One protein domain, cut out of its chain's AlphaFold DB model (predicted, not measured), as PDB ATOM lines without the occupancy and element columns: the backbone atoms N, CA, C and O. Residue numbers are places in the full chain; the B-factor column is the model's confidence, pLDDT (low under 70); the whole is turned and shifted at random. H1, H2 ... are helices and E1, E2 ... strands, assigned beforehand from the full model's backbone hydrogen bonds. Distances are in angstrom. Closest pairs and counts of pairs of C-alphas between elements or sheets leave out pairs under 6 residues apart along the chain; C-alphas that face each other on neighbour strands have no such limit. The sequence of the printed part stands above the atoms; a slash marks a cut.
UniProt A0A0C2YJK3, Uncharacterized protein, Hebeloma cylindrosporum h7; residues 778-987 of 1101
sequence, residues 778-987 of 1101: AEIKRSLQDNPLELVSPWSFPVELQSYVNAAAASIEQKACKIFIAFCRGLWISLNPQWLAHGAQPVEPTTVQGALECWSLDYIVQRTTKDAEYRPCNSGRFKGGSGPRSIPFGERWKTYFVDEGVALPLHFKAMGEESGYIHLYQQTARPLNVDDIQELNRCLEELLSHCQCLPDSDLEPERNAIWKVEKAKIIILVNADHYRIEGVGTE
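AT A GLANCE: This is residues 778 to 987 of the 1101 residues of an uncharacterized protein of Hebeloma cylindrosporum h7 (UniProt A0A0C2YJK3). A cluster of mostly crossed helices gathered round the long H4 makes one end of this domain, and a small sheet of three strands, with H1 and H6 over one of its faces, makes the other. H5, H9 and H10 pack on H4, H7 crosses H10, and long loops run between the parts. The 210 printed residues hold ten named helices and three named strands, in the order H1 H2 H3 H4 H5 H6 E1 H7 H8 H9 H10 E2 E3; the class is mostly helix, though under half of the residues are in named elements. The mixed sheet runs E1, E3, E2. The whole is compact, with a radius of gyration of the C-alphas of 17.0 A and spans of 49 by 35 by 34 A.

HOW THE PARTS SIT: H1, residues 778 to 786, lies over E1, residues 868 to 872, at a height over the sheet of 7.2 A; the closest C-alphas are those of Leu 784 and Tyr 870, 5.8 A. H2, residues 788 to 791, touches H1 (Ser 783 and Leu 791, closest C-alphas, 6.7 A). H3, residues 802 to 806, touches residues 813 to 817 alone of H4, residues 812 to 830, closest at C-alphas 804 and 813, 5.4 A. H4 is the hub. H5, residues 848 to 853, touches it at a steep tilt of 40 degrees, closest at C-alphas 821 and 851, 5.6 A. H6, residues 857 to 863, is on the same face as H1, over E3, residues 969 to 974, at a height of 9.5 A. H7, residues 890 to 896, touches H10, residues 930 to 945, about perpendicular at 75 degrees, closest at C-alphas 890 and 941, 4.2 A. H8, residues 909 to 912, touches H9, residues 917 to 925, only at the corner. H9 touches H4 at a shallow tilt of 18 degrees, opposite ways, closest at C-alphas 822 and 917, 5.2 A. H10 touches residues 812 to 820 alone of H4, closest at C-alphas 812 and 936, 5.7 A. E2, residues 949 to 951, forms an antiparallel hairpin with E3, N 973 to O 950 being 2.8 A; E1 and E3 are parallel, N 871 to O 972 being 2.8 A. Every O i to N i+4 pair is within hydrogen-bond range in H3, H4, H5, H6, H9 and H10, against 4 of 5 in H1 and 1 of 3 in H7, which has 4 of 4 O i to N i+3 pairs; H2 and H8 are too short.

IN THESE COORDINATES: H1 begins at C-alpha 778 (33.636, -28.398, 21.623). H4 measures 26.9 A, H10 22.4 A and E3 15.2 A, ending at C-alpha 974 (24.952, -18.588, 28.179).

THE WHOLE: The printed part has no cut; its farthest C-alphas, Pro 927 and Glu 987, are 50.1 A apart. The links H4 to H5, E1 to H7, H7 to H8 and E2 to E3 are long. Mean pLDDT of the printed part is 80.8; 27 residues are under 70, among them 876 to 885 and 955 to 961.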
ATOM      1  N   ALA A 778      33.388 -27.424  20.561       77.00
ATOM      2  CA  ALA A 778      33.636 -28.398  21.623       77.00
ATOM      3  C   ALA A 778      34.456 -27.819  22.791       77.00
ATOM      4  O   ALA A 778      34.231 -28.204  23.939       77.00
ATOM      5  N   GLU A 779      35.375 -26.892  22.517       78.81
ATOM      6  CA  GLU A 779      36.179 -26.197  23.533       78.81
ATOM      7  C   GLU A 779      35.335 -25.161  24.278       78.81
ATOM      8  O   GLU A 779      35.346 -25.147  25.505       78.81
ATOM      9  N   ILE A 780      34.483 -24.419  23.560       81.38
ATOM     10  CA  ILE A 780      33.459 -23.534  24.145       81.38
ATOM     11  C   ILE A 780      32.548 -24.308  25.119       81.38
ATOM     12  O   ILE A 780      32.346 -23.891  26.259       81.38
ATOM     13  N   LYS A 781      32.041 -25.485  24.714       82.94
ATOM     14  CA  LYS A 781      31.224 -26.355  25.585       82.94
ATOM     15  C   LYS A 781      31.989 -26.881  26.801       82.94
ATOM     16  O   LYS A 781      31.366 -27.080  27.838       82.94
ATOM     17  N   ARG A 782      33.294 -27.149  26.670       80.94
ATOM     18  CA  ARG A 782      34.133 -27.644  27.772       80.94
ATOM     19  C   ARG A 782      34.434 -26.533  28.773       80.94
ATOM     20  O   ARG A 782      34.212 -26.729  29.957       80.94
ATOM     21  N   SER A 783      34.854 -25.360  28.304       83.44
ATOM     22  CA  SER A 783      35.139 -24.208  29.164       83.44
ATOM     23  C   SER A 783      33.926 -23.815  30.013       83.44
ATOM     24  O   SER A 783      34.057 -23.701  31.225       83.44
ATOM     25  N   LEU A 784      32.715 -23.766  29.440       84.31
ATOM     26  CA  LEU A 784      31.493 -23.514  30.222       84.31
ATOM     27  C   LEU A 784      31.133 -24.623  31.236       84.31
ATOM     28  O   LEU A 784      30.317 -24.388  32.125       84.31
ATOM     29  N   GLN A 785      31.713 -25.821  31.127       81.19
ATOM     30  CA  GLN A 785      31.515 -26.915  32.086       81.19
ATOM     31  C   GLN A 785      32.605 -26.963  33.166       81.19
ATOM     32  O   GLN A 785      32.286 -27.279  34.312       81.19
ATOM     33  N   ASP A 786      33.846 -26.625  32.809       78.75
ATOM     34  CA  ASP A 786      35.020 -26.748  33.678       78.75
ATOM     35  C   ASP A 786      35.370 -25.424  34.394       78.75
ATOM     36  O   ASP A 786      35.648 -25.439  35.593       78.75
ATOM     37  N   ASN A 787      35.310 -24.277  33.699       80.06
ATOM     38  CA  ASN A 787      35.531 -22.934  34.259       80.06
ATOM     39  C   ASN A 787      34.700 -21.845  33.527       80.06
ATOM     40  O   ASN A 787      35.223 -21.112  32.681       80.06
ATOM     41  N   PRO A 788      33.391 -21.713  33.823       81.00
ATOM     42  CA  PRO A 788      32.484 -20.859  33.051       81.00
ATOM     43  C   PRO A 788      32.819 -19.357  33.075       81.00
ATOM     44  O   PRO A 788      32.501 -18.658  32.115       81.00
ATOM     45  N   LEU A 789      33.469 -18.863  34.134       82.19
ATOM     46  CA  LEU A 789      33.802 -17.440  34.304       82.19
ATOM     47  C   LEU A 789      34.979 -16.973  33.433       82.19
ATOM     48  O   LEU A 789      35.218 -15.777  33.327       82.19
ATOM     49  N   GLU A 790      35.713 -17.896  32.815       81.31
ATOM     50  CA  GLU A 790      36.905 -17.587  32.020       81.31
ATOM     51  C   GLU A 790      36.542 -17.127  30.597       81.31
ATOM     52  O   GLU A 790      37.079 -16.143  30.089       81.31
ATOM     53  N   LEU A 791      35.577 -17.803  29.963       84.94
ATOM     54  CA  LEU A 791      35.166 -17.546  28.576       84.94
ATOM     55  C   LEU A 791      34.264 -16.315  28.407       84.94
ATOM     56  O   LEU A 791      34.159 -15.783  27.301       84.94
ATOM     57  N   VAL A 792      33.572 -15.880  29.456       85.12
ATOM     58  CA  VAL A 792      32.570 -14.807  29.379       85.12
ATOM     59  C   VAL A 792      33.149 -13.521  29.948       85.12
ATOM     60  O   VAL A 792      33.791 -13.536  30.993       85.12
ATOM     61  N   SER A 793      32.929 -12.396  29.266       82.88
ATOM     62  CA  SER A 793      33.368 -11.089  29.765       82.88
ATOM     63  C   SER A 793      32.798 -10.809  31.165       82.88
ATOM     64  O   SER A 793      31.609 -11.073  31.388       82.88
ATOM     65  N   PRO A 794      33.587 -10.230  32.094       83.44
ATOM     66  CA  PRO A 794      33.072  -9.734  33.366       83.44
ATOM     67  C   PRO A 794      31.841  -8.850  33.149       83.44
ATOM     68  O   PRO A 794      31.793  -8.066  32.199       83.44
ATOM     69  N   TRP A 795      30.822  -9.004  33.995       87.38
ATOM     70  CA  TRP A 795      29.577  -8.268  33.815       87.38
ATOM     71  C   TRP A 795      29.764  -6.775  34.106       87.38
ATOM     72  O   TRP A 795      30.321  -6.382  35.129       87.38
ATOM     73  N   SER A 796      29.235  -5.951  33.207       85.12
ATOM     74  CA  SER A 796      29.134  -4.502  33.337       85.12
ATOM     75  C   SER A 796      27.757  -4.059  32.853       85.12
ATOM     76  O   SER A 796      27.207  -4.658  31.927       85.12
ATOM     77  N   PHE A 797      27.209  -2.994  33.436       85.94
ATOM     78  CA  PHE A 797      25.944  -2.435  32.965       85.94
ATOM     79  C   PHE A 797      26.111  -1.836  31.548       85.94
ATOM     80  O   PHE A 797      27.041  -1.051  31.355       85.94
ATOM     81  N   PRO A 798      25.256  -2.185  30.562       86.12
ATOM     82  CA  PRO A 798      25.359  -1.657  29.200       86.12
ATOM     83  C   PRO A 798      25.173  -0.137  29.145       86.12
ATOM     84  O   PRO A 798      24.262   0.413  29.768       86.12
ATOM     85  N   VAL A 799      26.016   0.548  28.371       81.50
ATOM     86  CA  VAL A 799      25.986   2.017  28.232       81.50
ATOM     87  C   VAL A 799      24.748   2.458  27.446       81.50
ATOM     88  O   VAL A 799      24.159   3.500  27.726       81.50
ATOM     89  N   GLU A 800      24.306   1.617  26.518       83.12
ATOM     90  CA  GLU A 800      23.095   1.735  25.712       83.12
ATOM     91  C   GLU A 800      21.858   1.917  26.612       83.12
ATOM     92  O   GLU A 800      21.071   2.857  26.452       83.12
ATOM     93  N   LEU A 801      21.763   1.088  27.657       86.19
ATOM     94  CA  LEU A 801      20.663   1.071  28.624       86.19
ATOM     95  C   LEU A 801      20.735   2.192  29.678       86.19
ATOM     96  O   LEU A 801      19.808   2.352  30.476       86.19
ATOM     97  N   GLN A 802      21.777   3.030  29.671       83.94
ATOM     98  CA  GLN A 802      21.820   4.232  30.513       83.94
ATOM     99  C   GLN A 802      20.701   5.226  30.144       83.94
ATOM    100  O   GLN A 802      20.237   5.985  31.000       83.94
ATOM    101  N   SER A 803      20.229   5.178  28.893       80.75
ATOM    102  CA  SER A 803      19.037   5.887  28.414       80.75
ATOM    103  C   SER A 803      17.765   5.439  29.152       80.75
ATOM    104  O   SER A 803      17.069   6.277  29.720       80.75
ATOM    105  N   TYR A 804      17.520   4.128  29.250       84.06
ATOM    106  CA  TYR A 804      16.372   3.521  29.937       84.06
ATOM    107  C   TYR A 804      16.298   3.913  31.420       84.06
ATOM    108  O   TYR A 804      15.221   4.227  31.929       84.06
ATOM    109  N   VAL A 805      17.445   3.952  32.111       82.19
ATOM    110  CA  VAL A 805      17.540   4.402  33.515       82.19
ATOM    111  C   VAL A 805      17.096   5.861  33.669       82.19
ATOM    112  O   VAL A 805      16.412   6.197  34.634       82.19
ATOM    113  N   ASN A 806      17.447   6.712  32.701       80.81
ATOM    114  CA  ASN A 806      17.181   8.152  32.717       80.81
ATOM    115  C   ASN A 806      15.836   8.542  32.067       80.81
ATOM    116  O   ASN A 806      15.436   9.706  32.138       80.81
ATOM    117  N   ALA A 807      15.139   7.601  31.423       83.62
ATOM    118  CA  ALA A 807      13.899   7.855  30.696       83.62
ATOM    119  C   ALA A 807      12.748   8.288  31.627       83.62
ATOM    120  O   ALA A 807      12.612   7.820  32.760       83.62
ATOM    121  N   ALA A 808      11.881   9.181  31.140       81.50
ATOM    122  CA  ALA A 808      10.796   9.762  31.934       81.50
ATOM    123  C   ALA A 808       9.800   8.695  32.432       81.50
ATOM    124  O   ALA A 808       9.490   7.746  31.717       81.50
ATOM    125  N   ALA A 809       9.227   8.863  33.628       74.50
ATOM    126  CA  ALA A 809       8.470   7.812  34.333       74.50
ATOM    127  C   ALA A 809       7.228   7.231  33.606       74.50
ATOM    128  O   ALA A 809       6.730   6.176  34.017       74.50
ATOM    129  N   ALA A 810       6.740   7.902  32.553       77.00
ATOM    130  CA  ALA A 810       5.613   7.495  31.699       77.00
ATOM    131  C   ALA A 810       6.023   6.924  30.317       77.00
ATOM    132  O   ALA A 810       5.149   6.497  29.556       77.00
ATOM    133  N   SER A 811       7.325   6.918  30.006       87.19
ATOM    134  CA  SER A 811       7.927   6.391  28.768       87.19
ATOM    135  C   SER A 811       7.674   4.889  28.570       87.19
ATOM    136  O   SER A 811       7.187   4.200  29.474       87.19
ATOM    137  N   ILE A 812       7.968   4.371  27.377       87.62
ATOM    138  CA  ILE A 812       7.798   2.948  27.051       87.62
ATOM    139  C   ILE A 812       8.957   2.143  27.654       87.62
ATOM    140  O   ILE A 812       8.744   1.105  28.275       87.62
ATOM    141  N   GLU A 813      10.150   2.715  27.624       87.19
ATOM    142  CA  GLU A 813      11.396   2.259  28.229       87.19
ATOM    143  C   GLU A 813      11.230   2.008  29.742       87.19
ATOM    144  O   GLU A 813      11.580   0.942  30.251       87.19
ATOM    145  N   GLN A 814      10.589   2.934  30.471       88.62
ATOM    146  CA  GLN A 814      10.269   2.755  31.897       88.62
ATOM    147  C   GLN A 814       9.159   1.723  32.156       88.62
ATOM    148  O   GLN A 814       9.129   1.120  33.233       88.62
ATOM    149  N   LYS A 815       8.241   1.491  31.207       89.69
ATOM    150  CA  LYS A 815       7.253   0.397  31.296       89.69
ATOM    151  C   LYS A 815       7.944  -0.956  31.095       89.69
ATOM    152  O   LYS A 815       7.761  -1.851  31.921       89.69
ATOM    153  N   ALA A 816       8.805  -1.065  30.082       89.81
ATOM    154  CA  ALA A 816       9.625  -2.240  29.811       89.81
ATOM    155  C   ALA A 816      10.517  -2.595  31.010       89.81
ATOM    156  O   ALA A 816      10.491  -3.735  31.463       89.81
ATOM    157  N   CYS A 817      11.206  -1.616  31.612       89.25
ATOM    158  CA  CYS A 817      12.010  -1.829  32.821       89.25
ATOM    159  C   CYS A 817      11.194  -2.434  33.976       89.25
ATOM    160  O   CYS A 817      11.642  -3.387  34.612       89.25
ATOM    161  N   LYS A 818       9.983  -1.926  34.243       88.62
ATOM    162  CA  LYS A 818       9.104  -2.440  35.314       88.62
ATOM    163  C   LYS A 818       8.656  -3.880  35.042       88.62
ATOM    164  O   LYS A 818       8.719  -4.718  35.943       88.62
ATOM    165  N   ILE A 819       8.265  -4.178  33.802       90.75
ATOM    166  CA  ILE A 819       7.889  -5.529  33.354       90.75
ATOM    167  C   ILE A 819       9.083  -6.489  33.457       90.75
ATOM    168  O   ILE A 819       8.940  -7.592  33.981       90.75
ATOM    169  N   PHE A 820      10.274  -6.057  33.036       91.00
ATOM    170  CA  PHE A 820      11.504  -6.845  33.080       91.00
ATOM    171  C   PHE A 820      11.967  -7.148  34.517       91.00
ATOM    172  O   PHE A 820      12.319  -8.286  34.829       91.00
ATOM    173  N   ILE A 821      11.883  -6.177  35.434       89.44
ATOM    174  CA  ILE A 821      12.159  -6.391  36.866       89.44
ATOM    175  C   ILE A 821      11.187  -7.427  37.462       89.44
ATOM    176  O   ILE A 821      11.615  -8.344  38.169       89.44
ATOM    177  N   ALA A 822       9.888  -7.327  37.150       86.81
ATOM    178  CA  ALA A 822       8.880  -8.296  37.590       86.81
ATOM    179  C   ALA A 822       9.113  -9.702  36.997       86.81
ATOM    180  O   ALA A 822       8.971 -10.704  37.700       86.81
ATOM    181  N   PHE A 823       9.532  -9.777  35.732       91.94
ATOM    182  CA  PHE A 823       9.935 -11.007  35.045       91.94
ATOM    183  C   PHE A 823      11.101 -11.709  35.751       91.94
ATOM    184  O   PHE A 823      10.988 -12.890  36.090       91.94
ATOM    185  N   CYS A 824      12.176 -10.979  36.061       89.75
ATOM    186  CA  CYS A 824      13.343 -11.530  36.755       89.75
ATOM    187  C   CYS A 824      12.958 -12.111  38.126       89.75
ATOM    188  O   CYS A 824      13.281 -13.263  38.426       89.75
ATOM    189  N   ARG A 825      12.189 -11.354  38.921       87.19
ATOM    190  CA  ARG A 825      11.640 -11.796  40.217       87.19
ATOM    191  C   ARG A 825      10.809 -13.079  40.085       87.19
ATOM    192  O   ARG A 825      11.021 -14.036  40.829       87.19
ATOM    193  N   GLY A 826       9.887 -13.122  39.119       83.94
ATOM    194  CA  GLY A 826       9.020 -14.277  38.874       83.94
ATOM    195  C   GLY A 826       9.799 -15.539  38.493       83.94
ATOM    196  O   GLY A 826       9.569 -16.607  39.070       83.94
ATOM    197  N   LEU A 827      10.767 -15.424  37.577       86.81
ATOM    198  CA  LEU A 827      11.630 -16.543  37.190       86.81
ATOM    199  C   LEU A 827      12.391 -17.116  38.392       86.81
ATOM    200  O   LEU A 827      12.308 -18.327  38.629       86.81
ATOM    201  N   TRP A 828      13.064 -16.274  39.181       85.50
ATOM    202  CA  TRP A 828      13.834 -16.716  40.350       85.50
ATOM    203  C   TRP A 828      12.961 -17.316  41.465       85.50
ATOM    204  O   TRP A 828      13.347 -18.320  42.067       85.50
ATOM    205  N   ILE A 829      11.745 -16.803  41.694       84.38
ATOM    206  CA  ILE A 829      10.783 -17.414  42.631       84.38
ATOM    207  C   ILE A 829      10.310 -18.798  42.157       84.38
ATOM    208  O   ILE A 829      10.043 -19.670  42.987       84.38
ATOM    209  N   SER A 830      10.235 -19.051  40.846       84.25
ATOM    210  CA  SER A 830       9.795 -20.352  40.312       84.25
ATOM    211  C   SER A 830      10.822 -21.493  40.455       84.25
ATOM    212  O   SER A 830      10.457 -22.670  40.309       84.25
ATOM    213  N   LEU A 831      12.085 -21.170  40.765       82.38
ATOM    214  CA  LEU A 831      13.158 -22.137  41.010       82.38
ATOM    215  C   LEU A 831      12.987 -22.808  42.383       82.38
ATOM    216  O   LEU A 831      12.728 -22.146  43.395       82.38
ATOM    217  N   ASN A 832      13.131 -24.135  42.442       79.81
ATOM    218  CA  ASN A 832      13.089 -24.875  43.706       79.81
ATOM    219  C   ASN A 832      14.296 -24.491  44.601       79.81
ATOM    220  O   ASN A 832      15.422 -24.520  44.103       79.81
ATOM    221  N   PRO A 833      14.102 -24.184  45.904       76.12
ATOM    222  CA  PRO A 833      15.186 -23.795  46.813       76.12
ATOM    223  C   PRO A 833      16.366 -24.774  46.888       76.12
ATOM    224  O   PRO A 833      17.466 -24.345  47.207       76.12
ATOM    225  N   GLN A 834      16.169 -26.059  46.565       74.56
ATOM    226  CA  GLN A 834      17.242 -27.064  46.541       74.56
ATOM    227  C   GLN A 834      18.362 -26.767  45.520       74.56
ATOM    228  O   GLN A 834      19.425 -27.367  45.616       74.56
ATOM    229  N   TRP A 835      18.118 -25.887  44.537       79.06
ATOM    230  CA  TRP A 835      19.102 -25.466  43.527       79.06
ATOM    231  C   TRP A 835      19.793 -24.139  43.860       79.06
ATOM    232  O   TRP A 835      20.674 -23.706  43.117       79.06
ATOM    233  N   LEU A 836      19.387 -23.473  44.944       80.44
ATOM    234  CA  LEU A 836      20.045 -22.272  45.452       80.44
ATOM    235  C   LEU A 836      21.152 -22.666  46.436       80.44
ATOM    236  O   LEU A 836      21.041 -23.662  47.153       80.44
ATOM    237  N   ALA A 837      22.218 -21.872  46.498       76.31
ATOM    238  CA  ALA A 837      23.275 -22.055  47.484       76.31
ATOM    239  C   ALA A 837      22.709 -21.953  48.918       76.31
ATOM    240  O   ALA A 837      21.844 -21.123  49.207       76.31
ATOM    241  N   HIS A 838      23.195 -22.799  49.836       63.19
ATOM    242  CA  HIS A 838      22.714 -22.818  51.221       63.19
ATOM    243  C   HIS A 838      22.884 -21.445  51.893       63.19
ATOM    244  O   HIS A 838      24.000 -20.963  52.058       63.19
ATOM    245  N   GLY A 839      21.767 -20.841  52.312       56.62
ATOM    246  CA  GLY A 839      21.743 -19.516  52.941       56.62
ATOM    247  C   GLY A 839      21.601 -18.335  51.972       56.62
ATOM    248  O   GLY A 839      21.567 -17.195  52.432       56.62
ATOM    249  N   ALA A 840      21.479 -18.568  50.660       65.31
ATOM    250  CA  ALA A 840      21.219 -17.504  49.695       65.31
ATOM    251  C   ALA A 840      19.895 -16.776  49.998       65.31
ATOM    252  O   ALA A 840      18.838 -17.396  50.139       65.31
ATOM    253  N   GLN A 841      19.952 -15.443  50.065       65.62
ATOM    254  CA  GLN A 841      18.761 -14.596  50.163       65.62
ATOM    255  C   GLN A 841      17.922 -14.661  48.870       65.62
ATOM    256  O   GLN A 841      18.479 -14.949  47.801       65.62
ATOM    257  N   PRO A 842      16.609 -14.352  48.935       66.69
ATOM    258  CA  PRO A 842      15.775 -14.140  47.755       66.69
ATOM    259  C   PRO A 842      16.411 -13.181  46.735       66.69
ATOM    260  O   PRO A 842      17.134 -12.250  47.093       66.69
ATOM    261  N   VAL A 843      16.149 -13.424  45.449       78.38
ATOM    262  CA  VAL A 843      16.634 -12.584  44.344       78.38
ATOM    263  C   VAL A 843      15.542 -11.575  43.999       78.38
ATOM    264  O   VAL A 843      14.609 -11.872  43.253       78.38
ATOM    265  N   GLU A 844      15.642 -10.388  44.596       80.12
ATOM    266  CA  GLU A 844      14.619  -9.336  44.537       80.12
ATOM    267  C   GLU A 844      15.179  -8.033  43.934       80.12
ATOM    268  O   GLU A 844      15.310  -7.026  44.630       80.12
ATOM    269  N   PRO A 845      15.531  -8.012  42.630       86.00
ATOM    270  CA  PRO A 845      16.041  -6.805  41.987       86.00
ATOM    271  C   PRO A 845      15.015  -5.667  42.065       86.00
ATOM    272  O   PRO A 845      13.822  -5.869  41.827       86.00
ATOM    273  N   THR A 846      15.465  -4.463  42.412       82.69
ATOM    274  CA  THR A 846      14.640  -3.240  42.506       82.69
ATOM    275  C   THR A 846      14.914  -2.242  41.380       82.69
ATOM    276  O   THR A 846      14.098  -1.355  41.145       82.69
ATOM    277  N   THR A 847      16.024  -2.405  40.659       87.31
ATOM    278  CA  THR A 847      16.448  -1.577  39.522       87.31
ATOM    279  C   THR A 847      16.654  -2.446  38.280       87.31
ATOM    280  O   THR A 847      16.870  -3.653  38.392       87.31
ATOM    281  N   VAL A 848      16.627  -1.839  37.087       86.69
ATOM    282  CA  VAL A 848      16.924  -2.559  35.832       86.69
ATOM    283  C   VAL A 848      18.372  -3.065  35.801       86.69
ATOM    284  O   VAL A 848      18.623  -4.177  35.345       86.69
ATOM    285  N   GLN A 849      19.306  -2.315  36.398       87.94
ATOM    286  CA  GLN A 849      20.691  -2.744  36.597       87.94
ATOM    287  C   GLN A 849      20.769  -4.040  37.416       87.94
ATOM    288  O   GLN A 849      21.329  -5.015  36.930       87.94
ATOM    289  N   GLY A 850      20.137  -4.092  38.596       85.69
ATOM    290  CA  GLY A 850      20.116  -5.302  39.428       85.69
ATOM    291  C   GLY A 850      19.348  -6.471  38.792       85.69
ATOM    292  O   GLY A 850      19.636  -7.635  39.068       85.69
ATOM    293  N   ALA A 851      18.376  -6.181  37.919       88.50
ATOM    294  CA  ALA A 851      17.656  -7.197  37.153       88.50
ATOM    295  C   ALA A 851      18.539  -7.847  36.072       88.50
ATOM    296  O   ALA A 851      18.448  -9.054  35.876       88.50
ATOM    297  N   LEU A 852      19.432  -7.089  35.428       88.38
ATOM    298  CA  LEU A 852      20.444  -7.628  34.510       88.38
ATOM    299  C   LEU A 852      21.602  -8.306  35.259       88.38
ATOM    300  O   LEU A 852      22.070  -9.362  34.844       88.38
ATOM    301  N   GLU A 853      22.024  -7.741  36.392       88.56
ATOM    302  CA  GLU A 853      23.074  -8.287  37.260       88.56
ATOM    303  C   GLU A 853      22.723  -9.690  37.769       88.56
ATOM    304  O   GLU A 853      23.575 -10.579  37.769       88.56
ATOM    305  N   CYS A 854      21.451  -9.941  38.112       88.06
ATOM    306  CA  CYS A 854      21.004 -11.267  38.548       88.06
ATOM    307  C   CYS A 854      20.995 -12.332  37.431       88.06
ATOM    308  O   CYS A 854      20.846 -13.520  37.723       88.06
ATOM    309  N   TRP A 855      21.198 -11.920  36.174       91.81
ATOM    310  CA  TRP A 855      21.426 -12.779  35.006       91.81
ATOM    311  C   TRP A 855      22.885 -12.762  34.518       91.81
ATOM    312  O   TRP A 855      23.182 -13.308  33.452       91.81
ATOM    313  N   SER A 856      23.806 -12.171  35.287       89.94
ATOM    314  CA  SER A 856      25.247 -12.334  35.071       89.94
ATOM    315  C   SER A 856      25.706 -13.745  35.446       89.94
ATOM    316  O   SER A 856      25.139 -14.399  36.328       89.94
ATOM    317  N   LEU A 857      26.753 -14.230  34.777       87.00
ATOM    318  CA  LEU A 857      27.249 -15.587  35.004       87.00
ATOM    319  C   LEU A 857      27.861 -15.750  36.404       87.00
ATOM    320  O   LEU A 857      27.628 -16.770  37.049       87.00
ATOM    321  N   ASP A 858      28.555 -14.726  36.907       86.06
ATOM    322  CA  ASP A 858      29.113 -14.701  38.266       86.06
ATOM    323  C   ASP A 858      28.018 -14.764  39.346       86.06
ATOM    324  O   ASP A 858      28.030 -15.660  40.192       86.06
ATOM    325  N   TYR A 859      26.989 -13.910  39.256       85.81
ATOM    326  CA  TYR A 859      25.867 -13.925  40.201       85.81
ATOM    327  C   TYR A 859      25.165 -15.291  40.233       85.81
ATOM    328  O   TYR A 859      24.829 -15.799  41.304       85.81
ATOM    329  N   ILE A 860      24.983 -15.932  39.074       86.12
ATOM    330  CA  ILE A 860      24.389 -17.272  38.983       86.12
ATOM    331  C   ILE A 860      25.307 -18.342  39.588       86.12
ATOM    332  O   ILE A 860      24.822 -19.183  40.348       86.12
ATOM    333  N   VAL A 861      26.610 -18.327  39.285       83.56
ATOM    334  CA  VAL A 861      27.598 -19.273  39.841       83.56
ATOM    335  C   VAL A 861      27.670 -19.165  41.370       83.56
ATOM    336  O   VAL A 861      27.752 -20.187  42.047       83.56
ATOM    337  N   GLN A 862      27.561 -17.956  41.928       81.69
ATOM    338  CA  GLN A 862      27.542 -17.734  43.378       81.69
ATOM    339  C   GLN A 862      26.204 -18.108  44.044       81.69
ATOM    340  O   GLN A 862      26.186 -18.531  45.202       81.69
ATOM    341  N   ARG A 863      25.066 -17.935  43.353       80.25
ATOM    342  CA  ARG A 863      23.719 -18.148  43.923       80.25
ATOM    343  C   ARG A 863      23.150 -19.548  43.718       80.25
ATOM    344  O   ARG A 863      22.205 -19.898  44.426       80.25
ATOM    345  N   THR A 864      23.683 -20.345  42.795       80.88
ATOM    346  CA  THR A 864      23.187 -21.702  42.498       80.88
ATOM    347  C   THR A 864      24.091 -22.807  43.052       80.88
ATOM    348  O   THR A 864      25.253 -22.600  43.391       80.88
ATOM    349  N   THR A 865      23.545 -24.013  43.198       70.75
ATOM    350  CA  THR A 865      24.315 -25.215  43.555       70.75
ATOM    351  C   THR A 865      25.251 -25.656  42.424       70.75
ATOM    352  O   THR A 865      24.945 -25.446  41.253       70.75
ATOM    353  N   LYS A 866      26.311 -26.418  42.750       64.50
ATOM    354  CA  LYS A 866      27.256 -27.028  41.778       64.50
ATOM    355  C   LYS A 866      26.607 -27.962  40.729       64.50
ATOM    356  O   LYS A 866      27.256 -28.380  39.765       64.50
ATOM    357  N   ASP A 867      25.322 -28.261  40.887       71.81
ATOM    358  CA  ASP A 867      24.493 -29.030  39.964       71.81
ATOM    359  C   ASP A 867      23.789 -28.164  38.894       71.81
ATOM    360  O   ASP A 867      22.718 -28.504  38.399       71.81
ATOM    361  N   ALA A 868      24.412 -27.062  38.471       81.38
ATOM    362  CA  ALA A 868      24.104 -26.403  37.199       81.38
ATOM    363  C   ALA A 868      24.864 -27.053  36.019       81.38
ATOM    364  O   ALA A 868      25.945 -27.626  36.195       81.38
ATOM    365  N   GLU A 869      24.301 -26.985  34.809       86.94
ATOM    366  CA  GLU A 869      24.960 -27.291  33.528       86.94
ATOM    367  C   GLU A 869      24.814 -26.061  32.613       86.94
ATOM    368  O   GLU A 869      23.742 -25.820  32.046       86.94
ATOM    369  N   TYR A 870      25.885 -25.274  32.483       88.19
ATOM    370  CA  TYR A 870      25.933 -24.126  31.577       88.19
ATOM    371  C   TYR A 870      26.103 -24.609  30.131       88.19
ATOM    372  O   TYR A 870      26.950 -25.458  29.836       88.19
ATOM    373  N   ARG A 871      25.277 -24.093  29.219       86.50
ATOM    374  CA  ARG A 871      25.265 -24.468  27.799       86.50
ATOM    375  C   ARG A 871      25.454 -23.243  26.907       86.50
ATOM    376  O   ARG A 871      24.766 -22.246  27.116       86.50
ATOM    377  N   PRO A 872      26.313 -23.313  25.880       85.50
ATOM    378  CA  PRO A 872      26.507 -22.188  24.982       85.50
ATOM    379  C   PRO A 872      25.335 -22.037  24.001       85.50
ATOM    380  O   PRO A 872      24.919 -23.008  23.362       85.50
ATOM    381  N   CYS A 873      24.825 -20.815  23.850       82.94
ATOM    382  CA  CYS A 873      23.864 -20.459  22.811       82.94
ATOM    383  C   CYS A 873      24.566 -20.401  21.441       82.94
ATOM    384  O   CYS A 873      25.547 -19.685  21.284       82.94
ATOM    385  N   ASN A 874      24.082 -21.128  20.430       74.88
ATOM    386  CA  ASN A 874      24.649 -21.134  19.066       74.88
ATOM    387  C   ASN A 874      23.973 -20.134  18.105       74.88
ATOM    388  O   ASN A 874      23.829 -20.411  16.910       74.88
ATOM    389  N   SER A 875      23.527 -18.995  18.624       71.38
ATOM    390  CA  SER A 875      22.952 -17.881  17.864       71.38
ATOM    391  C   SER A 875      23.325 -16.545  18.511       71.38
ATOM    392  O   SER A 875      23.786 -16.527  19.651       71.38
ATOM    393  N   GLY A 876      23.190 -15.454  17.754       66.38
ATOM    394  CA  GLY A 876      23.917 -14.202  17.989       66.38
ATOM    395  C   GLY A 876      25.057 -14.054  16.974       66.38
ATOM    396  O   GLY A 876      24.934 -14.497  15.827       66.38
ATOM    397  N   ARG A 877      26.179 -13.470  17.399       65.06
ATOM    398  CA  ARG A 877      27.335 -13.048  16.583       65.06
ATOM    399  C   ARG A 877      27.960 -14.110  15.660       65.06
ATOM    400  O   ARG A 877      28.514 -13.747  14.622       65.06
ATOM    401  N   PHE A 878      27.900 -15.406  15.989       68.81
ATOM    402  CA  PHE A 878      28.727 -16.436  15.331       68.81
ATOM    403  C   PHE A 878      27.973 -17.361  14.357       68.81
ATOM    404  O   PHE A 878      27.084 -18.128  14.732       68.81
ATOM    405  N   LYS A 879      28.414 -17.389  13.091       55.69
ATOM    406  CA  LYS A 879      27.901 -18.291  12.041       55.69
ATOM    407  C   LYS A 879      28.672 -19.627  12.004       55.69
ATOM    408  O   LYS A 879      29.479 -19.828  11.103       55.69
ATOM    409  N   GLY A 880      28.424 -20.556  12.939       54.41
ATOM    410  CA  GLY A 880      29.083 -21.881  12.864       54.41
ATOM    411  C   GLY A 880      28.757 -22.974  13.897       54.41
ATOM    412  O   GLY A 880      29.150 -24.120  13.688       54.41
ATOM    413  N   GLY A 881      28.053 -22.683  14.999       55.25
ATOM    414  CA  GLY A 881      27.857 -23.658  16.086       55.25
ATOM    415  C   GLY A 881      27.036 -24.900  15.692       55.25
ATOM    416  O   GLY A 881      25.940 -24.783  15.144       55.25
ATOM    417  N   SER A 882      27.538 -26.099  16.011       54.41
ATOM    418  CA  SER A 882      26.918 -27.372  15.611       54.41
ATOM    419  C   SER A 882      25.639 -27.717  16.392       54.41
ATOM    420  O   SER A 882      25.589 -27.625  17.623       54.41
ATOM    421  N   GLY A 883      24.613 -28.162  15.656       58.31
ATOM    422  CA  GLY A 883      23.273 -28.497  16.158       58.31
ATOM    423  C   GLY A 883      22.177 -27.577  15.592       58.31
ATOM    424  O   GLY A 883      22.483 -26.671  14.816       58.31
ATOM    425  N   PRO A 884      20.896 -27.789  15.954       55.84
ATOM    426  CA  PRO A 884      19.828 -26.825  15.678       55.84
ATOM    427  C   PRO A 884      20.171 -25.460  16.286       55.84
ATOM    428  O   PRO A 884      20.735 -25.415  17.381       55.84
ATOM    429  N   ARG A 885      19.842 -24.354  15.609       67.94
ATOM    430  CA  ARG A 885      20.053 -23.013  16.177       67.94
ATOM    431  C   ARG A 885      19.118 -22.780  17.361       67.94
ATOM    432  O   ARG A 885      17.915 -23.005  17.267       67.94
ATOM    433  N   SER A 886      19.691 -22.300  18.454       75.75
ATOM    434  CA  SER A 886      18.970 -21.776  19.611       75.75
ATOM    435  C   SER A 886      18.278 -20.463  19.244       75.75
ATOM    436  O   SER A 886      18.786 -19.710  18.412       75.75
ATOM    437  N   ILE A 887      17.161 -20.141  19.896       79.88
ATOM    438  CA  ILE A 887      16.542 -18.812  19.771       79.88
ATOM    439  C   ILE A 887      17.514 -17.770  20.372       79.88
ATOM    440  O   ILE A 887      17.969 -18.002  21.504       79.88
ATOM    441  N   PRO A 888      17.861 -16.679  19.652       83.62
ATOM    442  CA  PRO A 888      18.658 -15.570  20.183       83.62
ATOM    443  C   PRO A 888      18.072 -14.999  21.473       83.62
ATOM    444  O   PRO A 888      16.873 -15.115  21.722       83.62
ATOM    445  N   PHE A 889      18.904 -14.376  22.306       88.19
ATOM    446  CA  PHE A 889      18.468 -13.929  23.631       88.19
ATOM    447  C   PHE A 889      17.330 -12.899  23.566       88.19
ATOM    448  O   PHE A 889      16.335 -13.082  24.263       88.19
ATOM    449  N   GLY A 890      17.404 -11.919  22.657       84.94
ATOM    450  CA  GLY A 890      16.308 -10.978  22.405       84.94
ATOM    451  C   GLY A 890      15.017 -11.662  21.935       84.94
ATOM    452  O   GLY A 890      13.975 -11.517  22.571       84.94
ATOM    453  N   GLU A 891      15.076 -12.479  20.874       84.06
ATOM    454  CA  GLU A 891      13.906 -13.171  20.292       84.06
ATOM    455  C   GLU A 891      13.113 -14.038  21.295       84.06
ATOM    456  O   GLU A 891      11.929 -14.318  21.074       84.06
ATOM    457  N   ARG A 892      13.724 -14.433  22.424       85.38
ATOM    458  CA  ARG A 892      13.045 -15.129  23.535       85.38
ATOM    459  C   ARG A 892      12.000 -14.278  24.251       85.38
ATOM    460  O   ARG A 892      11.272 -14.835  25.074       85.38
ATOM    461  N   TRP A 893      11.839 -12.993  23.928       85.62
ATOM    462  CA  TRP A 893      10.693 -12.219  24.414       85.62
ATOM    463  C   TRP A 893       9.373 -12.931  24.091       85.62
ATOM    464  O   TRP A 893       8.526 -13.040  24.967       85.62
ATOM    465  N   LYS A 894       9.264 -13.568  22.915       83.44
ATOM    466  CA  LYS A 894       8.098 -14.366  22.477       83.44
ATOM    467  C   LYS A 894       7.876 -15.647  23.298       83.44
ATOM    468  O   LYS A 894       6.803 -16.241  23.247       83.44
ATOM    469  N   THR A 895       8.897 -16.108  24.023       83.75
ATOM    470  CA  THR A 895       8.831 -17.260  24.942       83.75
ATOM    471  C   THR A 895       8.392 -16.832  26.343       83.75
ATOM    472  O   THR A 895       7.716 -17.593  27.030       83.75
ATOM    473  N   TYR A 896       8.782 -15.629  26.778       85.88
ATOM    474  CA  TYR A 896       8.594 -15.161  28.153       85.88
ATOM    475  C   TYR A 896       7.421 -14.195  28.337       85.88
ATOM    476  O   TYR A 896       6.750 -14.262  29.368       85.88
ATOM    477  N   PHE A 897       7.153 -13.329  27.364       87.94
ATOM    478  CA  PHE A 897       6.060 -12.360  27.349       87.94
ATOM    479  C   PHE A 897       5.028 -12.829  26.323       87.94
ATOM    480  O   PHE A 897       5.295 -12.890  25.127       87.94
ATOM    481  N   VAL A 898       3.866 -13.253  26.820       84.19
ATOM    482  CA  VAL A 898       2.845 -13.948  26.028       84.19
ATOM    483  C   VAL A 898       1.603 -13.071  25.922       84.19
ATOM    484  O   VAL A 898       1.079 -12.612  26.938       84.19
ATOM    485  N   ASP A 899       1.122 -12.857  24.699       81.19
ATOM    486  CA  ASP A 899       0.021 -11.936  24.403       81.19
ATOM    487  C   ASP A 899      -1.345 -12.402  24.935       81.19
ATOM    488  O   ASP A 899      -1.593 -13.591  25.178       81.19
ATOM    489  N   GLU A 900      -2.262 -11.445  25.118       76.19
ATOM    490  CA  GLU A 900      -3.604 -11.721  25.628       76.19
ATOM    491  C   GLU A 900      -4.401 -12.602  24.645       76.19
ATOM    492  O   GLU A 900      -4.679 -12.220  23.511       76.19
ATOM    493  N   GLY A 901      -4.795 -13.795  25.106       68.19
ATOM    494  CA  GLY A 901      -5.570 -14.777  24.336       68.19
ATOM    495  C   GLY A 901      -4.834 -16.093  24.058       68.19
ATOM    496  O   GLY A 901      -5.485 -17.102  23.785       68.19
ATOM    497  N   VAL A 902      -3.504 -16.129  24.195       76.38
ATOM    498  CA  VAL A 902      -2.715 -17.367  24.074       76.38
ATOM    499  C   VAL A 902      -2.835 -18.209  25.356       76.38
ATOM    500  O   VAL A 902      -2.835 -17.698  26.476       76.38
ATOM    501  N   ALA A 903      -2.954 -19.532  25.209       73.19
ATOM    502  CA  ALA A 903      -3.149 -20.444  26.335       73.19
ATOM    503  C   ALA A 903      -1.829 -20.736  27.081       73.19
ATOM    504  O   ALA A 903      -1.019 -21.541  26.627       73.19
ATOM    505  N   LEU A 904      -1.637 -20.119  28.253       76.25
ATOM    506  CA  LEU A 904      -0.439 -20.313  29.082       76.25
ATOM    507  C   LEU A 904      -0.266 -21.774  29.564       76.25
ATOM    508  O   LEU A 904      -1.198 -22.331  30.163       76.25
ATOM    509  N   PRO A 905       0.935 -22.372  29.419       74.81
ATOM    510  CA  PRO A 905       1.294 -23.637  30.058       74.81
ATOM    511  C   PRO A 905       1.160 -23.605  31.589       74.81
ATOM    512  O   PRO A 905       1.251 -22.555  32.230       74.81
ATOM    513  N   LEU A 906       0.999 -24.783  32.208       72.06
ATOM    514  CA  LEU A 906       0.692 -24.922  33.643       72.06
ATOM    515  C   LEU A 906       1.706 -24.231  34.575       72.06
ATOM    516  O   LEU A 906       1.325 -23.770  35.650       72.06
ATOM    517  N   HIS A 907       2.974 -24.154  34.169       71.06
ATOM    518  CA  HIS A 907       4.054 -23.518  34.928       71.06
ATOM    519  C   HIS A 907       4.082 -21.984  34.777       71.06
ATOM    520  O   HIS A 907       4.334 -21.294  35.761       71.06
ATOM    521  N   PHE A 908       3.742 -21.438  33.601       76.81
ATOM    522  CA  PHE A 908       3.592 -19.988  33.399       76.81
ATOM    523  C   PHE A 908       2.274 -19.444  33.960       76.81
ATOM    524  O   PHE A 908       2.169 -18.249  34.218       76.81
ATOM    525  N   LYS A 909       1.276 -20.301  34.201       80.00
ATOM    526  CA  LYS A 909      -0.061 -19.895  34.658       80.00
ATOM    527  C   LYS A 909      -0.061 -18.974  35.887       80.00
ATOM    528  O   LYS A 909      -0.842 -18.032  35.909       80.00
ATOM    529  N   ALA A 910       0.818 -19.201  36.867       79.25
ATOM    530  CA  ALA A 910       0.929 -18.337  38.051       79.25
ATOM    531  C   ALA A 910       1.436 -16.917  37.720       79.25
ATOM    532  O   ALA A 910       1.091 -15.971  38.418       79.25
ATOM    533  N   MET A 911       2.202 -16.759  36.634       84.81
ATOM    534  CA  MET A 911       2.713 -15.471  36.147       84.81
ATOM    535  C   MET A 911       1.670 -14.681  35.339       84.81
ATOM    536  O   MET A 911       1.880 -13.500  35.082       84.81
ATOM    537  N   GLY A 912       0.570 -15.325  34.930       80.38
ATOM    538  CA  GLY A 912      -0.582 -14.704  34.267       80.38
ATOM    539  C   GLY A 912      -1.774 -14.433  35.192       80.38
ATOM    540  O   GLY A 912      -2.837 -14.044  34.711       80.38
ATOM    541  N   GLU A 913      -1.636 -14.659  36.502       81.62
ATOM    542  CA  GLU A 913      -2.579 -14.134  37.500       81.62
ATOM    543  C   GLU A 913      -2.158 -12.714  37.928       81.62
ATOM    544  O   GLU A 913      -1.050 -12.288  37.620       81.62
ATOM    545  N   GLU A 914      -3.044 -11.978  38.608       77.31
ATOM    546  CA  GLU A 914      -2.934 -10.521  38.851       77.31
ATOM    547  C   GLU A 914      -1.565 -10.065  39.397       77.31
ATOM    548  O   GLU A 914      -1.033  -9.062  38.932       77.31
ATOM    549  N   SER A 915      -0.959 -10.852  40.291       74.25
ATOM    550  CA  SER A 915       0.355 -10.609  40.910       74.25
ATOM    551  C   SER A 915       1.563 -11.049  40.058       74.25
ATOM    552  O   SER A 915       2.642 -11.329  40.584       74.25
ATOM    553  N   GLY A 916       1.375 -11.272  38.755       84.12
ATOM    554  CA  GLY A 916       2.334 -11.936  37.872       84.12
ATOM    555  C   GLY A 916       2.812 -11.057  36.714       84.12
ATOM    556  O   GLY A 916       2.072 -10.239  36.172       84.12
ATOM    557  N   TYR A 917       4.065 -11.242  36.288       89.88
ATOM    558  CA  TYR A 917       4.677 -10.359  35.287       89.88
ATOM    559  C   TYR A 917       4.030 -10.444  33.888       89.88
ATOM    560  O   TYR A 917       4.066  -9.463  33.151       89.88
ATOM    561  N   ILE A 918       3.420 -11.581  33.517       87.31
ATOM    562  CA  ILE A 918       2.693 -11.717  32.242       87.31
ATOM    563  C   ILE A 918       1.374 -10.942  32.324       87.31
ATOM    564  O   ILE A 918       1.004 -10.278  31.359       87.31
ATOM    565  N   HIS A 919       0.703 -10.950  33.482       86.31
ATOM    566  CA  HIS A 919      -0.456 -10.087  33.708       86.31
ATOM    567  C   HIS A 919      -0.070  -8.605  33.631       86.31
ATOM    568  O   HIS A 919      -0.732  -7.847  32.930       86.31
ATOM    569  N   LEU A 920       1.039  -8.206  34.267       87.94
ATOM    570  CA  LEU A 920       1.558  -6.836  34.196       87.94
ATOM    571  C   LEU A 920       1.897  -6.417  32.753       87.94
ATOM    572  O   LEU A 920       1.547  -5.310  32.348       87.94
ATOM    573  N   TYR A 921       2.523  -7.297  31.961       89.69
ATOM    574  CA  TYR A 921       2.766  -7.081  30.527       89.69
ATOM    575  C   TYR A 921       1.451  -6.880  29.758       89.69
ATOM    576  O   TYR A 921       1.260  -5.831  29.146       89.69
ATOM    577  N   GLN A 922       0.503  -7.818  29.860       88.06
ATOM    578  CA  GLN A 922      -0.789  -7.750  29.162       88.06
ATOM    579  C   GLN A 922      -1.606  -6.510  29.567       88.06
ATOM    580  O   GLN A 922      -2.150  -5.814  28.710       88.06
ATOM    581  N   GLN A 923      -1.648  -6.179  30.861       88.44
ATOM    582  CA  GLN A 923      -2.312  -4.985  31.389       88.44
ATOM    583  C   GLN A 923      -1.665  -3.690  30.876       88.44
ATOM    584  O   GLN A 923      -2.375  -2.725  30.601       88.44
ATOM    585  N   THR A 924      -0.336  -3.672  30.736       87.12
ATOM    586  CA  THR A 924       0.416  -2.510  30.240       87.12
ATOM    587  C   THR A 924       0.309  -2.354  28.726       87.12
ATOM    588  O   THR A 924       0.275  -1.223  28.254       87.12
ATOM    589  N   ALA A 925       0.214  -3.454  27.972       86.19
ATOM    590  CA  ALA A 925       0.058  -3.451  26.519       86.19
ATOM    591  C   ALA A 925      -1.373  -3.097  26.071       86.19
ATOM    592  O   ALA A 925      -1.546  -2.338  25.124       86.19
ATOM    593  N   ARG A 926      -2.411  -3.583  26.769       85.50
ATOM    594  CA  ARG A 926      -3.827  -3.390  26.388       85.50
ATOM    595  C   ARG A 926      -4.261  -1.931  26.087       85.50
ATOM    596  O   ARG A 926      -5.071  -1.770  25.177       85.50
ATOM    597  N   PRO A 927      -3.828  -0.879  26.817       85.94
ATOM    598  CA  PRO A 927      -4.208   0.509  26.525       85.94
ATOM    599  C   PRO A 927      -3.298   1.221  25.504       85.94
ATOM    600  O   PRO A 927      -3.532   2.395  25.223       85.94
ATOM    601  N   LEU A 928      -2.248   0.565  25.005       88.69
ATOM    602  CA  LEU A 928      -1.295   1.144  24.056       88.69
ATOM    603  C   LEU A 928      -1.781   0.989  22.607       88.69
ATOM    604  O   LEU A 928      -2.609   0.131  22.293       88.69
ATOM    605  N   ASN A 929      -1.264   1.834  21.714       87.94
ATOM    606  CA  ASN A 929      -1.476   1.671  20.274       87.94
ATOM    607  C   ASN A 929      -0.523   0.594  19.697       87.94
ATOM    608  O   ASN A 929       0.362   0.098  20.390       87.94
ATOM    609  N   VAL A 930      -0.707   0.207  18.432       84.62
ATOM    610  CA  VAL A 930       0.076  -0.878  17.806       84.62
ATOM    611  C   VAL A 930       1.576  -0.560  17.735       84.62
ATOM    612  O   VAL A 930       2.391  -1.465  17.914       84.62
ATOM    613  N   ASP A 931       1.940   0.703  17.528       84.75
ATOM    614  CA  ASP A 931       3.327   1.155  17.415       84.75
ATOM    615  C   ASP A 931       3.980   1.224  18.809       84.75
ATOM    616  O   ASP A 931       5.078   0.710  19.004       84.75
ATOM    617  N   ASP A 932       3.253   1.722  19.816       87.81
ATOM    618  CA  ASP A 932       3.657   1.691  21.232       87.81
ATOM    619  C   ASP A 932       3.877   0.250  21.749       87.81
ATOM    620  O   ASP A 932       4.743   0.017  22.592       87.81
ATOM    621  N   ILE A 933       3.087  -0.729  21.279       85.50
ATOM    622  CA  ILE A 933       3.243  -2.155  21.628       85.50
ATOM    623  C   ILE A 933       4.469  -2.752  20.928       85.50
ATOM    624  O   ILE A 933       5.219  -3.506  21.550       85.50
ATOM    625  N   GLN A 934       4.707  -2.409  19.659       86.31
ATOM    626  CA  GLN A 934       5.932  -2.809  18.960       86.31
ATOM    627  C   GLN A 934       7.171  -2.237  19.652       86.31
ATOM    628  O   GLN A 934       8.127  -2.977  19.875       86.31
ATOM    629  N   GLU A 935       7.132  -0.974  20.073       87.31
ATOM    630  CA  GLU A 935       8.223  -0.328  20.804       87.31
ATOM    631  C   GLU A 935       8.412  -0.926  22.210       87.31
ATOM    632  O   GLU A 935       9.545  -1.151  22.632       87.31
ATOM    633  N   LEU A 936       7.330  -1.288  22.913       88.69
ATOM    634  CA  LEU A 936       7.406  -2.017  24.186       88.69
ATOM    635  C   LEU A 936       8.089  -3.380  24.016       88.69
ATOM    636  O   LEU A 936       8.924  -3.762  24.839       88.69
ATOM    637  N   ASN A 937       7.772  -4.093  22.937       89.38
ATOM    638  CA  ASN A 937       8.379  -5.386  22.635       89.38
ATOM    639  C   ASN A 937       9.832  -5.238  22.170       89.38
ATOM    640  O   ASN A 937      10.674  -6.015  22.611       89.38
ATOM    641  N   ARG A 938      10.161  -4.193  21.399       89.12
ATOM    642  CA  ARG A 938      11.541  -3.817  21.050       89.12
ATOM    643  C   ARG A 938      12.372  -3.532  22.305       89.12
ATOM    644  O   ARG A 938      13.488  -4.028  22.423       89.12
ATOM    645  N   CYS A 939      11.805  -2.812  23.273       89.31
ATOM    646  CA  CYS A 939      12.436  -2.539  24.564       89.31
ATOM    647  C   CYS A 939      12.686  -3.815  25.390       89.31
ATOM    648  O   CYS A 939      13.725  -3.950  26.032       89.31
ATOM    649  N   LEU A 940      11.748  -4.768  25.390       90.50
ATOM    650  CA  LEU A 940      11.914  -6.055  26.084       90.50
ATOM    651  C   LEU A 940      12.888  -6.998  25.351       90.50
ATOM    652  O   LEU A 940      13.596  -7.762  26.005       90.50
ATOM    653  N   GLU A 941      12.957  -6.920  24.021       89.88
ATOM    654  CA  GLU A 941      13.943  -7.610  23.180       89.88
ATOM    655  C   GLU A 941      15.370  -7.091  23.448       89.88
ATOM    656  O   GLU A 941      16.291  -7.891  23.620       89.88
ATOM    657  N   GLU A 942      15.538  -5.770  23.578       88.88
ATOM    658  CA  GLU A 942      16.802  -5.105  23.935       88.88
ATOM    659  C   GLU A 942      17.242  -5.442  25.373       88.88
ATOM    660  O   GLU A 942      18.389  -5.818  25.609       88.88
ATOM    661  N   LEU A 943      16.326  -5.423  26.347       89.88
ATOM    662  CA  LEU A 943      16.637  -5.826  27.727       89.88
ATOM    663  C   LEU A 943      17.019  -7.313  27.849       89.88
ATOM    664  O   LEU A 943      17.846  -7.660  28.690       89.88
ATOM    665  N   LEU A 944      16.454  -8.197  27.020       90.38
ATOM    666  CA  LEU A 944      16.824  -9.615  27.007       90.38
ATOM    667  C   LEU A 944      18.143  -9.894  26.274       90.38
ATOM    668  O   LEU A 944      18.871 -10.797  26.695       90.38
ATOM    669  N   SER A 945      18.477  -9.157  25.208       88.69
ATOM    670  CA  SER A 945      19.728  -9.366  24.459       88.69
ATOM    671  C   SER A 945      20.977  -9.053  25.293       88.69
ATOM    672  O   SER A 945      21.999  -9.714  25.117       88.69
ATOM    673  N   HIS A 946      20.872  -8.132  26.256       89.25
ATOM    674  CA  HIS A 946      21.929  -7.787  27.211       89.25
ATOM    675  C   HIS A 946      22.058  -8.740  28.424       89.25
ATOM    676  O   HIS A 946      22.920  -8.530  29.282       89.25
ATOM    677  N   CYS A 947      21.241  -9.795  28.533       90.44
ATOM    678  CA  CYS A 947      21.425 -10.825  29.561       90.44
ATOM    679  C   CYS A 947      22.593 -11.758  29.203       90.44
ATOM    680  O   CYS A 947      22.617 -12.343  28.119       90.44
ATOM    681  N   GLN A 948      23.516 -12.002  30.143       90.31
ATOM    682  CA  GLN A 948      24.577 -13.001  29.940       90.31
ATOM    683  C   GLN A 948      24.049 -14.438  30.000       90.31
ATOM    684  O   GLN A 948      24.589 -15.315  29.327       90.31
ATOM    685  N   CYS A 949      23.027 -14.701  30.817       90.62
ATOM    686  CA  CYS A 949      22.482 -16.036  31.048       90.62
ATOM    687  C   CYS A 949      20.956 -16.030  31.196       90.62
ATOM    688  O   CYS A 949      20.389 -15.108  31.768       90.62
ATOM    689  N   LEU A 950      20.288 -17.085  30.720       90.25
ATOM    690  CA  LEU A 950      18.840 -17.301  30.870       90.25
ATOM    691  C   LEU A 950      18.529 -18.808  30.976       90.25
ATOM    692  O   LEU A 950      19.306 -19.626  30.477       90.25
ATOM    693  N   PRO A 951      17.398 -19.219  31.577       87.25
ATOM    694  CA  PRO A 951      16.984 -20.621  31.561       87.25
ATOM    695  C   PRO A 951      16.630 -21.112  30.145       87.25
ATOM    696  O   PRO A 951      16.158 -20.352  29.294       87.25
ATOM    697  N   ASP A 952      16.831 -22.409  29.894       83.50
ATOM    698  CA  ASP A 952      16.485 -23.085  28.630       83.50
ATOM    699  C   ASP A 952      14.973 -23.398  28.546       83.50
ATOM    700  O   ASP A 952      14.555 -24.559  28.516       83.50
ATOM    701  N   SER A 953      14.163 -22.334  28.590       79.12
ATOM    702  CA  SER A 953      12.692 -22.366  28.587       79.12
ATOM    703  C   SER A 953      12.102 -22.617  27.196       79.12
ATOM    704  O   SER A 953      12.689 -22.249  26.178       79.12
ATOM    705  N   ASP A 954      10.896 -23.185  27.172       70.88
ATOM    706  CA  ASP A 954      10.141 -23.576  25.976       70.88
ATOM    707  C   ASP A 954       8.630 -23.389  26.244       70.88
ATOM    708  O   ASP A 954       8.199 -23.442  27.397       70.88
ATOM    709  N   LEU A 955       7.824 -23.174  25.199       64.12
ATOM    710  CA  LEU A 955       6.358 -23.081  25.283       64.12
ATOM    711  C   LEU A 955       5.637 -24.379  24.862       64.12
ATOM    712  O   LEU A 955       4.409 -24.436  24.950       64.12
ATOM    713  N   GLU A 956       6.356 -25.429  24.431       64.62
ATOM    714  CA  GLU A 956       5.753 -26.732  24.105       64.62
ATOM    715  C   GLU A 956       4.855 -27.262  25.252       64.62
ATOM    716  O   GLU A 956       5.353 -27.543  26.346       64.62
ATOM    717  N   PRO A 957       3.545 -27.511  25.028       54.22
ATOM    718  CA  PRO A 957       2.612 -27.896  26.096       54.22
ATOM    719  C   PRO A 957       2.890 -29.283  26.705       54.22
ATOM    720  O   PRO A 957       2.378 -29.609  27.778       54.22
ATOM    721  N   GLU A 958       3.721 -30.103  26.054       54.78
ATOM    722  CA  GLU A 958       4.202 -31.379  26.596       54.78
ATOM    723  C   GLU A 958       5.388 -31.197  27.572       54.78
ATOM    724  O   GLU A 958       5.594 -32.029  28.464       54.78
ATOM    725  N   ARG A 959       6.140 -30.088  27.480       57.81
ATOM    726  CA  ARG A 959       7.350 -29.808  28.275       57.81
ATOM    727  C   ARG A 959       7.037 -28.908  29.466       57.81
ATOM    728  O   ARG A 959       7.088 -27.688  29.412       57.81
ATOM    729  N   ASN A 960       6.728 -29.529  30.598       56.88
ATOM    730  CA  ASN A 960       6.245 -28.822  31.785       56.88
ATOM    731  C   ASN A 960       7.367 -28.210  32.666       56.88
ATOM    732  O   ASN A 960       7.403 -28.483  33.866       56.88
ATOM    733  N   ALA A 961       8.268 -27.391  32.103       67.50
ATOM    734  CA  ALA A 961       9.313 -26.703  32.876       67.50
ATOM    735  C   ALA A 961       9.807 -25.378  32.256       67.50
ATOM    736  O   ALA A 961      10.182 -25.346  31.090       67.50
ATOM    737  N   ILE A 962       9.918 -24.336  33.091       74.69
ATOM    738  CA  ILE A 962      10.698 -23.111  32.810       74.69
ATOM    739  C   ILE A 962      12.183 -23.374  33.121       74.69
ATOM    740  O   ILE A 962      13.075 -23.070  32.341       74.69
ATOM    741  N   TRP A 963      12.454 -24.024  34.255       82.12
ATOM    742  CA  TRP A 963      13.792 -24.417  34.690       82.12
ATOM    743  C   TRP A 963      14.022 -25.867  34.269       82.12
ATOM    744  O   TRP A 963      13.758 -26.813  35.012       82.12
ATOM    745  N   LYS A 964      14.449 -26.047  33.021       82.06
ATOM    746  CA  LYS A 964      14.720 -27.356  32.424       82.06
ATOM    747  C   LYS A 964      15.799 -28.101  33.219       82.06
ATOM    748  O   LYS A 964      16.855 -27.545  33.511       82.06
ATOM    749  N   VAL A 965      15.540 -29.369  33.550       77.62
ATOM    750  CA  VAL A 965      16.492 -30.249  34.250       77.62
ATOM    751  C   VAL A 965      16.785 -31.489  33.419       77.62
ATOM    752  O   VAL A 965      15.875 -32.220  33.027       77.62
ATOM    753  N   GLU A 966      18.068 -31.774  33.214       77.56
ATOM    754  CA  GLU A 966      18.552 -33.011  32.602       77.56
ATOM    755  C   GLU A 966      19.610 -33.651  33.506       77.56
ATOM    756  O   GLU A 966      20.425 -32.958  34.099       77.56
ATOM    757  N   LYS A 967      19.619 -34.987  33.626       75.56
ATOM    758  CA  LYS A 967      20.612 -35.745  34.428       75.56
ATOM    759  C   LYS A 967      20.764 -35.287  35.900       75.56
ATOM    760  O   LYS A 967      21.814 -35.516  36.486       75.56
ATOM    761  N   ALA A 968      19.725 -34.681  36.486       75.19
ATOM    762  CA  ALA A 968      19.757 -34.014  37.796       75.19
ATOM    763  C   ALA A 968      20.610 -32.728  37.871       75.19
ATOM    764  O   ALA A 968      21.050 -32.366  38.956       75.19
ATOM    765  N   LYS A 969      20.774 -32.009  36.753       81.62
ATOM    766  CA  LYS A 969      21.300 -30.638  36.714       81.62
ATOM    767  C   LYS A 969      20.302 -29.648  36.112       81.62
ATOM    768  O   LYS A 969      19.592 -30.014  35.173       81.62
ATOM    769  N   ILE A 970      20.261 -28.410  36.618       85.62
ATOM    770  CA  ILE A 970      19.519 -27.306  35.976       85.62
ATOM    771  C   ILE A 970      20.272 -26.805  34.742       85.62
ATOM    772  O   ILE A 970      21.489 -26.637  34.781       85.62
ATOM    773  N   ILE A 971      19.553 -26.581  33.642       86.69
ATOM    774  CA  ILE A 971      20.131 -26.134  32.372       86.69
ATOM    775  C   ILE A 971      20.032 -24.613  32.261       86.69
ATOM    776  O   ILE A 971      18.934 -24.054  32.252       86.69
ATOM    777  N   ILE A 972      21.189 -23.965  32.135       88.75
ATOM    778  CA  ILE A 972      21.316 -22.512  31.994       88.75
ATOM    779  C   ILE A 972      22.000 -22.231  30.657       88.75
ATOM    780  O   ILE A 972      23.070 -22.770  30.378       88.75
ATOM    781  N   LEU A 973      21.375 -21.417  29.811       88.50
ATOM    782  CA  LEU A 973      21.965 -20.961  28.557       88.50
ATOM    783  C   LEU A 973      22.857 -19.755  28.822       88.50
ATOM    784  O   LEU A 973      22.469 -18.864  29.573       88.50
ATOM    785  N   VAL A 974      24.006 -19.708  28.153       89.31
ATOM    786  CA  VAL A 974      24.952 -18.588  28.179       89.31
ATOM    787  C   VAL A 974      24.946 -17.906  26.813       89.31
ATOM    788  O   VAL A 974      25.110 -18.573  25.785       89.31
ATOM    789  N   ASN A 975      24.754 -16.592  26.801       88.25
ATOM    790  CA  ASN A 975      24.637 -15.766  25.605       88.25
ATOM    791  C   ASN A 975      25.979 -15.650  24.858       88.25
ATOM    792  O   ASN A 975      27.016 -15.398  25.472       88.25
ATOM    793  N   ALA A 976      25.950 -15.829  23.535       84.94
ATOM    794  CA  ALA A 976      27.138 -15.830  22.686       84.94
ATOM    795  C   ALA A 976      27.803 -14.457  22.568       84.94
ATOM    796  O   ALA A 976      29.023 -14.372  22.430       84.94
ATOM    797  N   ASP A 977      27.020 -13.385  22.655       83.75
ATOM    798  CA  ASP A 977      27.505 -12.034  22.374       83.75
ATOM    799  C   ASP A 977      28.434 -11.495  23.487       83.75
ATOM    800  O   ASP A 977      29.155 -10.521  23.275       83.75
ATOM    801  N   HIS A 978      28.505 -12.193  24.631       85.12
ATOM    802  CA  HIS A 978      29.444 -11.938  25.732       85.12
ATOM    803  C   HIS A 978      30.662 -12.890  25.768       85.12
ATOM    804  O   HIS A 978      31.432 -12.839  26.730       85.12
ATOM    805  N   TYR A 979      30.859 -13.773  24.776       86.56
ATOM    806  CA  TYR A 979      32.055 -14.631  24.721       86.56
ATOM    807  C   TYR A 979      33.306 -13.830  24.336       86.56
ATOM    808  O   TYR A 979      33.299 -13.041  23.389       86.56
ATOM    809  N   ARG A 980      34.416 -14.110  25.020       84.81
ATOM    810  CA  ARG A 980      35.745 -13.526  24.784       84.81
ATOM    811  C   ARG A 980      36.457 -14.236  23.623       84.81
ATOM    812  O   ARG A 980      37.493 -14.867  23.818       84.81
ATOM    813  N   ILE A 981      35.845 -14.197  22.433       82.25
ATOM    814  CA  ILE A 981      36.313 -14.831  21.183       82.25
ATOM    815  C   ILE A 981      35.958 -13.968  19.955       82.25
ATOM    816  O   ILE A 981      34.997 -13.197  19.980       82.25
ATOM    817  N   GLU A 982      36.697 -14.125  18.855       75.38
ATOM    818  CA  GLU A 982      36.413 -13.474  17.563       75.38
ATOM    819  C   GLU A 982      35.481 -14.316  16.677       75.38
ATOM    820  O   GLU A 982      34.670 -13.763  15.930       75.38
ATOM    821  N   GLY A 983      35.560 -15.647  16.779       72.38
ATOM    822  CA  GLY A 983      34.776 -16.584  15.974       72.38
ATOM    823  C   GLY A 983      34.768 -18.013  16.523       72.38
ATOM    824  O   GLY A 983      35.256 -18.279  17.619       72.38
ATOM    825  N   VAL A 984      34.186 -18.945  15.759       74.56
ATOM    826  CA  VAL A 984      34.054 -20.366  16.134       74.56
ATOM    827  C   VAL A 984      34.717 -21.246  15.075       74.56
ATOM    828  O   VAL A 984      34.307 -21.236  13.915       74.56
ATOM    829  N   GLY A 985      35.712 -22.031  15.487       65.50
ATOM    830  CA  GLY A 985      36.426 -22.987  14.642       65.50
ATOM    831  C   GLY A 985      35.578 -24.200  14.238       65.50
ATOM    832  O   GLY A 985      34.686 -24.647  14.969       65.50
ATOM    833  N   THR A 986      35.868 -24.762  13.065       53.66
ATOM    834  CA  THR A 986      35.142 -25.888  12.460       53.66
ATOM    835  C   THR A 986      35.368 -27.210  13.215       53.66
ATOM    836  O   THR A 986      36.483 -27.709  13.325       53.66
ATOM    837  N   GLU A 987      34.293 -27.821  13.734       54.06
ATOM    838  CA  GLU A 987      34.377 -29.087  14.488       54.06
ATOM    839  C   GLU A 987      34.605 -30.328  13.586       54.06
ATOM    840  O   GLU A 987      33.808 -30.584  12.672       54.06
TER     841      GLU A 987